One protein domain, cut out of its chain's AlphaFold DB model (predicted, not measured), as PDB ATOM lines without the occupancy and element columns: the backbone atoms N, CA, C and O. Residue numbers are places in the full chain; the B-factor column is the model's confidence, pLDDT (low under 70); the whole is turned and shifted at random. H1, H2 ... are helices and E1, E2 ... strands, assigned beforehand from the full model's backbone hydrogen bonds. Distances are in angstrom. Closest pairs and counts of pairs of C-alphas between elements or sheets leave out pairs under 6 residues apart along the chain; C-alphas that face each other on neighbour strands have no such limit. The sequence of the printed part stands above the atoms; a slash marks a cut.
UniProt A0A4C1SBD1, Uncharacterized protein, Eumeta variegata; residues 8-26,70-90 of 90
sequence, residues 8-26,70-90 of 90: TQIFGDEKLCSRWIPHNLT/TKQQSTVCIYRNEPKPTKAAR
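This is residues 8 to 26 and 70 to 90 of the 90 residues of an uncharacterized protein of Eumeta variegata (UniProt A0A4C1SBD1). A flat, loose ribbon of paired strands: E1 runs on into E2 as one long line with a bend, E3 is side by side with the E1 half, and E4 is side by side with the E2 half. After E3 the chain folds back through residues 80 to 85 to reach E4, and the single short helix H1 leads directly into E3. The printed part has 40 residues with four named strands and one named helix, in the order E1, E2, H1, E3, E4; E1 and E3 make an antiparallel sheet of two strands, E2 and E4 a parallel one, and the class is mostly strand. The whole is loose, with a radius of gyration of the C-alphas of 12.0 A, and spans 38 by 23 by 10 A.

E1, residues 13 to 17, begins with C-alpha 13 at (45.116, 39.409, -16.708) and is 12.9 A long from first to last C-alpha. E3, residues 75 to 79, is 13.2 A long and ends with C-alpha 79 at (48.924, 39.339, -18.667). E2 is residues 19 to 21, 6.5 A. E4 is residues 86 to 88, 6.4 A, ending with C-alpha 88 at (50.037, 48.943, -37.172). H1 is residues 71 to 74, 5.3 A.

E1 and E3 are antiparallel neighbours, with 146 degrees between their directions. Their C-alphas 13 and 79 face each other at 4.3 A, and so do 17 and 75 at 4.3 A. N 14 and O 78 are within hydrogen-bond range at 2.8 A, as are N 76 and O 16 at 3.0 A. E1 runs on into E2 across a break of 1 residue, at 32 degrees; the two meet only through their link. E2 and E4 are parallel neighbours, with 26 degrees between their directions. Their C-alphas 19 and 86 face each other at 4.8 A, and N 87 and O 19 are within hydrogen-bond range at 2.8 A. The closest C-alphas of E1 and H1 are those of Cys 17 and Ser 74, 6.0 A apart. H1 is too short for any O i to N i+4 pair; its one O i to N i+3 pair is within range. E1 and E4 are apart, as are E2 and E3, H1 and E4, and E3 and E4.

The two C-alphas farthest apart are those of Ile 10 and Thr 26, 39.9 A. Residues 27 to 69 are not printed; C-alphas 26 and 70 are 27.0 A apart across this cut, which lies in the link from E2 to H1. Of the links that are printed whole, those from E1 to E2 and from H1 to E3 are tight, and that from E3 to E4, 6 residues, is short. The mean pLDDT of the printed part is 74.2; residues 8 to 13, 71 to 72, 74 and 89 to 90 are under 70.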
ATOM      1  N   THR A   8      38.128  37.960 -14.297       47.38
ATOM      2  CA  THR A   8      39.433  38.630 -14.484       47.38
ATOM      3  C   THR A   8      40.186  38.902 -13.179       47.38
ATOM      4  O   THR A   8      41.269  39.464 -13.216       47.38
ATOM      5  N   GLN A   9      39.623  38.548 -12.018       46.72
ATOM      6  CA  GLN A   9      40.280  38.778 -10.726       46.72
ATOM      7  C   GLN A   9      41.071  37.557 -10.220       46.72
ATOM      8  O   GLN A   9      41.854  37.693  -9.288       46.72
ATOM      9  N   ILE A  10      40.891  36.382 -10.842       51.34
ATOM     10  CA  ILE A  10      41.458  35.096 -10.385       51.34
ATOM     11  C   ILE A  10      42.771  34.753 -11.115       51.34
ATOM     12  O   ILE A  10      43.655  34.131 -10.539       51.34
ATOM     13  N   PHE A  11      42.934  35.216 -12.354       54.53
ATOM     14  CA  PHE A  11      44.170  35.137 -13.134       54.53
ATOM     15  C   PHE A  11      44.604  36.574 -13.423       54.53
ATOM     16  O   PHE A  11      43.746  37.398 -13.726       54.53
ATOM     17  N   GLY A  12      45.883  36.908 -13.239       61.75
ATOM     18  CA  GLY A  12      46.434  38.273 -13.269       61.75
ATOM     19  C   GLY A  12      46.407  38.983 -14.629       61.75
ATOM     20  O   GLY A  12      47.388  39.627 -14.992       61.75
ATOM     21  N   ASP A  13      45.304  38.886 -15.362       68.44
ATOM     22  CA  ASP A  13      45.116  39.409 -16.708       68.44
ATOM     23  C   ASP A  13      44.444  40.786 -16.667       68.44
ATOM     24  O   ASP A  13      43.432  41.001 -15.993       68.44
ATOM     25  N   GLU A  14      44.984  41.729 -17.433       77.38
ATOM     26  CA  GLU A  14      44.423  43.060 -17.631       77.38
ATOM     27  C   GLU A  14      43.793  43.160 -19.029       77.38
ATOM     28  O   GLU A  14      44.375  42.774 -20.046       77.38
ATOM     29  N   LYS A  15      42.573  43.704 -19.107       75.56
ATOM     30  CA  LYS A  15      41.942  44.015 -20.396       75.56
ATOM     31  C   LYS A  15      42.480  45.339 -20.915       75.56
ATOM     32  O   LYS A  15      42.153  46.395 -20.377       75.56
ATOM     33  N   LEU A  16      43.243  45.291 -22.005       75.75
ATOM     34  CA  LEU A  16      43.847  46.471 -22.610       75.75
ATOM     35  C   LEU A  16      43.465  46.598 -24.089       75.75
ATOM     36  O   LEU A  16      43.461  45.652 -24.872       75.75
ATOM     37  N   CYS A  17      43.130  47.819 -24.501       75.50
ATOM     38  CA  CYS A  17      42.985  48.130 -25.920       75.50
ATOM     39  C   CYS A  17      44.369  48.270 -26.555       75.50
ATOM     40  O   CYS A  17      45.208  49.023 -26.051       75.50
ATOM     41  N   SER A  18      44.570  47.616 -27.701       78.00
ATOM     42  CA  SER A  18      45.806  47.765 -28.474       78.00
ATOM     43  C   SER A  18      46.045  49.230 -28.858       78.00
ATOM     44  O   SER A  18      45.111  49.965 -29.208       78.00
ATOM     45  N   ARG A  19      47.310  49.661 -28.834       82.94
ATOM     46  CA  ARG A  19      47.703  50.963 -29.386       82.94
ATOM     47  C   ARG A  19      47.641  50.872 -30.908       82.94
ATOM     48  O   ARG A  19      48.286  50.008 -31.494       82.94
ATOM     49  N   TRP A  20      46.893  51.770 -31.538       80.69
ATOM     50  CA  TRP A  20      46.878  51.905 -32.993       80.69
ATOM     51  C   TRP A  20      47.914  52.932 -33.422       80.69
ATOM     52  O   TRP A  20      47.914  54.054 -32.911       80.69
ATOM     53  N   ILE A  21      48.776  52.545 -34.357       84.81
ATOM     54  CA  ILE A  21      49.732  53.445 -35.000       84.81
ATOM     55  C   ILE A  21      49.519  53.429 -36.518       84.81
ATOM     56  O   ILE A  21      49.241  52.365 -37.076       84.81
ATOM     57  N   PRO A  22      49.642  54.582 -37.200       83.94
ATOM     58  CA  PRO A  22      49.463  54.643 -38.649       83.94
ATOM     59  C   PRO A  22      50.492  53.811 -39.415       83.94
ATOM     60  O   PRO A  22      50.148  53.185 -40.405       83.94
ATOM     61  N   HIS A  23      51.746  53.802 -38.953       85.31
ATOM     62  CA  HIS A  23      52.848  53.114 -39.617       85.31
ATOM     63  C   HIS A  23      53.967  52.795 -38.616       85.31
ATOM     64  O   HIS A  23      54.241  53.590 -37.711       85.31
ATOM     65  N   ASN A  24      54.637  51.656 -38.804       90.12
ATOM     66  CA  ASN A  24      55.866  51.312 -38.091       90.12
ATOM     67  C   ASN A  24      57.047  52.018 -38.755       90.12
ATOM     68  O   ASN A  24      57.526  51.587 -39.797       90.12
ATOM     69  N   LEU A  25      57.490  53.131 -38.175       91.38
ATOM     70  CA  LEU A  25      58.628  53.875 -38.710       91.38
ATOM     71  C   LEU A  25      59.904  53.030 -38.681       91.38
ATOM     72  O   LEU A  25      60.186  52.379 -37.673       91.38
ATOM     73  N   THR A  26      60.689  53.105 -39.752       93.56
ATOM     74  CA  THR A  26      62.024  52.503 -39.808       93.56
ATOM     75  C   THR A  26      62.989  53.214 -38.856       93.56
ATOM     76  O   THR A  26      62.765  54.362 -38.459       93.56
ATOM     77  N   THR A  70      35.537  49.958 -34.323       73.69
ATOM     78  CA  THR A  70      35.918  50.892 -33.260       73.69
ATOM     79  C   THR A  70      37.134  50.386 -32.486       73.69
ATOM     80  O   THR A  70      37.426  49.188 -32.423       73.69
ATOM     81  N   LYS A  71      37.848  51.304 -31.828       67.75
ATOM     82  CA  LYS A  71      39.004  50.972 -30.980       67.75
ATOM     83  C   LYS A  71      38.656  49.952 -29.887       67.75
ATOM     84  O   LYS A  71      39.462  49.071 -29.607       67.75
ATOM     85  N   GLN A  72      37.445  50.025 -29.328       68.81
ATOM     86  CA  GLN A  72      36.959  49.085 -28.309       68.81
ATOM     87  C   GLN A  72      36.762  47.665 -28.853       68.81
ATOM     88  O   GLN A  72      37.023  46.696 -28.145       68.81
ATOM     89  N   GLN A  73      36.397  47.521 -30.131       70.88
ATOM     90  CA  GLN A  73      36.326  46.215 -30.798       70.88
ATOM     91  C   GLN A  73      37.716  45.585 -31.029       70.88
ATOM     92  O   GLN A  73      37.807  44.461 -31.508       70.88
ATOM     93  N   SER A  74      38.798  46.299 -30.693       67.69
ATOM     94  CA  SER A  74      40.190  45.826 -30.740       67.69
ATOM     95  C   SER A  74      40.759  45.521 -29.342       67.69
ATOM     96  O   SER A  74      41.977  45.579 -29.147       67.69
ATOM     97  N   THR A  75      39.893  45.276 -28.352       78.06
ATOM     98  CA  THR A  75      40.307  44.920 -26.987       78.06
ATOM     99  C   THR A  75      40.923  43.524 -26.972       78.06
ATOM    100  O   THR A  75      40.341  42.586 -27.511       78.06
ATOM    101  N   VAL A  76      42.091  43.401 -26.344       76.94
ATOM    102  CA  VAL A  76      42.823  42.144 -26.162       76.94
ATOM    103  C   VAL A  76      43.059  41.957 -24.660       76.94
ATOM    104  O   VAL A  76      43.289  42.928 -23.938       76.94
ATOM    105  N   CYS A  77      42.951  40.726 -24.166       77.12
ATOM    106  CA  CYS A  77      43.368  40.396 -22.803       77.12
ATOM    107  C   CYS A  77      44.873  40.115 -22.823       77.12
ATOM    108  O   CYS A  77      45.308  39.314 -23.648       77.12
ATOM    109  N   ILE A  78      45.640  40.774 -21.956       77.81
ATOM    110  CA  ILE A  78      47.078  40.520 -21.790       77.81
ATOM    111  C   ILE A  78      47.394  40.255 -20.322       77.81
ATOM    112  O   ILE A  78      46.668  40.724 -19.444       77.81
ATOM    113  N   TYR A  79      48.477  39.536 -20.044       76.38
ATOM    114  CA  TYR A  79      48.924  39.339 -18.667       76.38
ATOM    115  C   TYR A  79      49.499  40.648 -18.089       76.38
ATOM    116  O   TYR A  79      50.051  41.465 -18.826       76.38
ATOM    117  N   ARG A  80      49.413  40.863 -16.765       72.62
ATOM    118  CA  ARG A  80      49.809  42.123 -16.083       72.62
ATOM    119  C   ARG A  80      51.206  42.667 -16.416       72.62
ATOM    120  O   ARG A  80      51.422  43.867 -16.286       72.62
ATOM    121  N   ASN A  81      52.140  41.815 -16.831       76.94
ATOM    122  CA  ASN A  81      53.526  42.199 -17.131       76.94
ATOM    123  C   ASN A  81      53.860  42.183 -18.629       76.94
ATOM    124  O   ASN A  81      55.018  42.356 -19.005       76.94
ATOM    125  N   GLU A  82      52.871  41.956 -19.490       77.44
ATOM    126  CA  GLU A  82      53.084  41.935 -20.930       77.44
ATOM    127  C   GLU A  82      52.991  43.344 -21.533       77.44
ATOM    128  O   GLU A  82      52.195  44.183 -21.093       77.44
ATOM    129  N   PRO A  83      53.803  43.644 -22.562       78.69
ATOM    130  CA  PRO A  83      53.743  44.930 -23.230       78.69
ATOM    131  C   PRO A  83      52.396  45.111 -23.933       78.69
ATOM    132  O   PRO A  83      51.826  44.184 -24.508       78.69
ATOM    133  N   LYS A  84      51.906  46.358 -23.958       80.38
ATOM    134  CA  LYS A  84      50.670  46.688 -24.674       80.38
ATOM    135  C   LYS A  84      50.799  46.312 -26.154       80.38
ATOM    136  O   LYS A  84      51.704  46.825 -26.824       80.38
ATOM    137  N   PRO A  85      49.871  45.508 -26.694       80.50
ATOM    138  CA  PRO A  85      49.916  45.116 -28.088       80.50
ATOM    139  C   PRO A  85      49.791  46.358 -28.972       80.50
ATOM    140  O   PRO A  85      48.961  47.246 -28.738       80.50
ATOM    141  N   THR A  86      50.650  46.430 -29.985       82.06
ATOM    142  CA  THR A  86      50.649  47.515 -30.964       82.06
ATOM    143  C   THR A  86      50.142  46.980 -32.286       82.06
ATOM    144  O   THR A  86      50.674  46.018 -32.832       82.06
ATOM    145  N   LYS A  87      49.099  47.621 -32.804       80.06
ATOM    146  CA  LYS A  87      48.525  47.316 -34.104       80.06
ATOM    147  C   LYS A  87      48.904  48.425 -35.074       80.06
ATOM    148  O   LYS A  87      48.436  49.557 -34.944       80.06
ATOM    149  N   ALA A  88      49.764  48.089 -36.028       74.81
ATOM    150  CA  ALA A  88      50.037  48.943 -37.172       74.81
ATOM    151  C   ALA A  88      48.988  48.690 -38.261       74.81
ATOM    152  O   ALA A  88      48.575  47.544 -38.474       74.81
ATOM    153  N   ALA A  89      48.544  49.751 -38.934       69.00
ATOM    154  CA  ALA A  89      47.867  49.587 -40.214       69.00
ATOM    155  C   ALA A  89      48.869  49.009 -41.235       69.00
ATOM    156  O   ALA A  89      50.056  49.338 -41.176       69.00
ATOM    157  N   ARG A  90      48.401  48.098 -42.096       57.00
ATOM    158  CA  ARG A  90      49.148  47.647 -43.278       57.00
ATOM    159  C   ARG A  90      48.881  48.600 -44.429       57.00
ATOM    160  O   ARG A  90      47.719  49.062 -44.507       57.00
TER     161      ARG A  90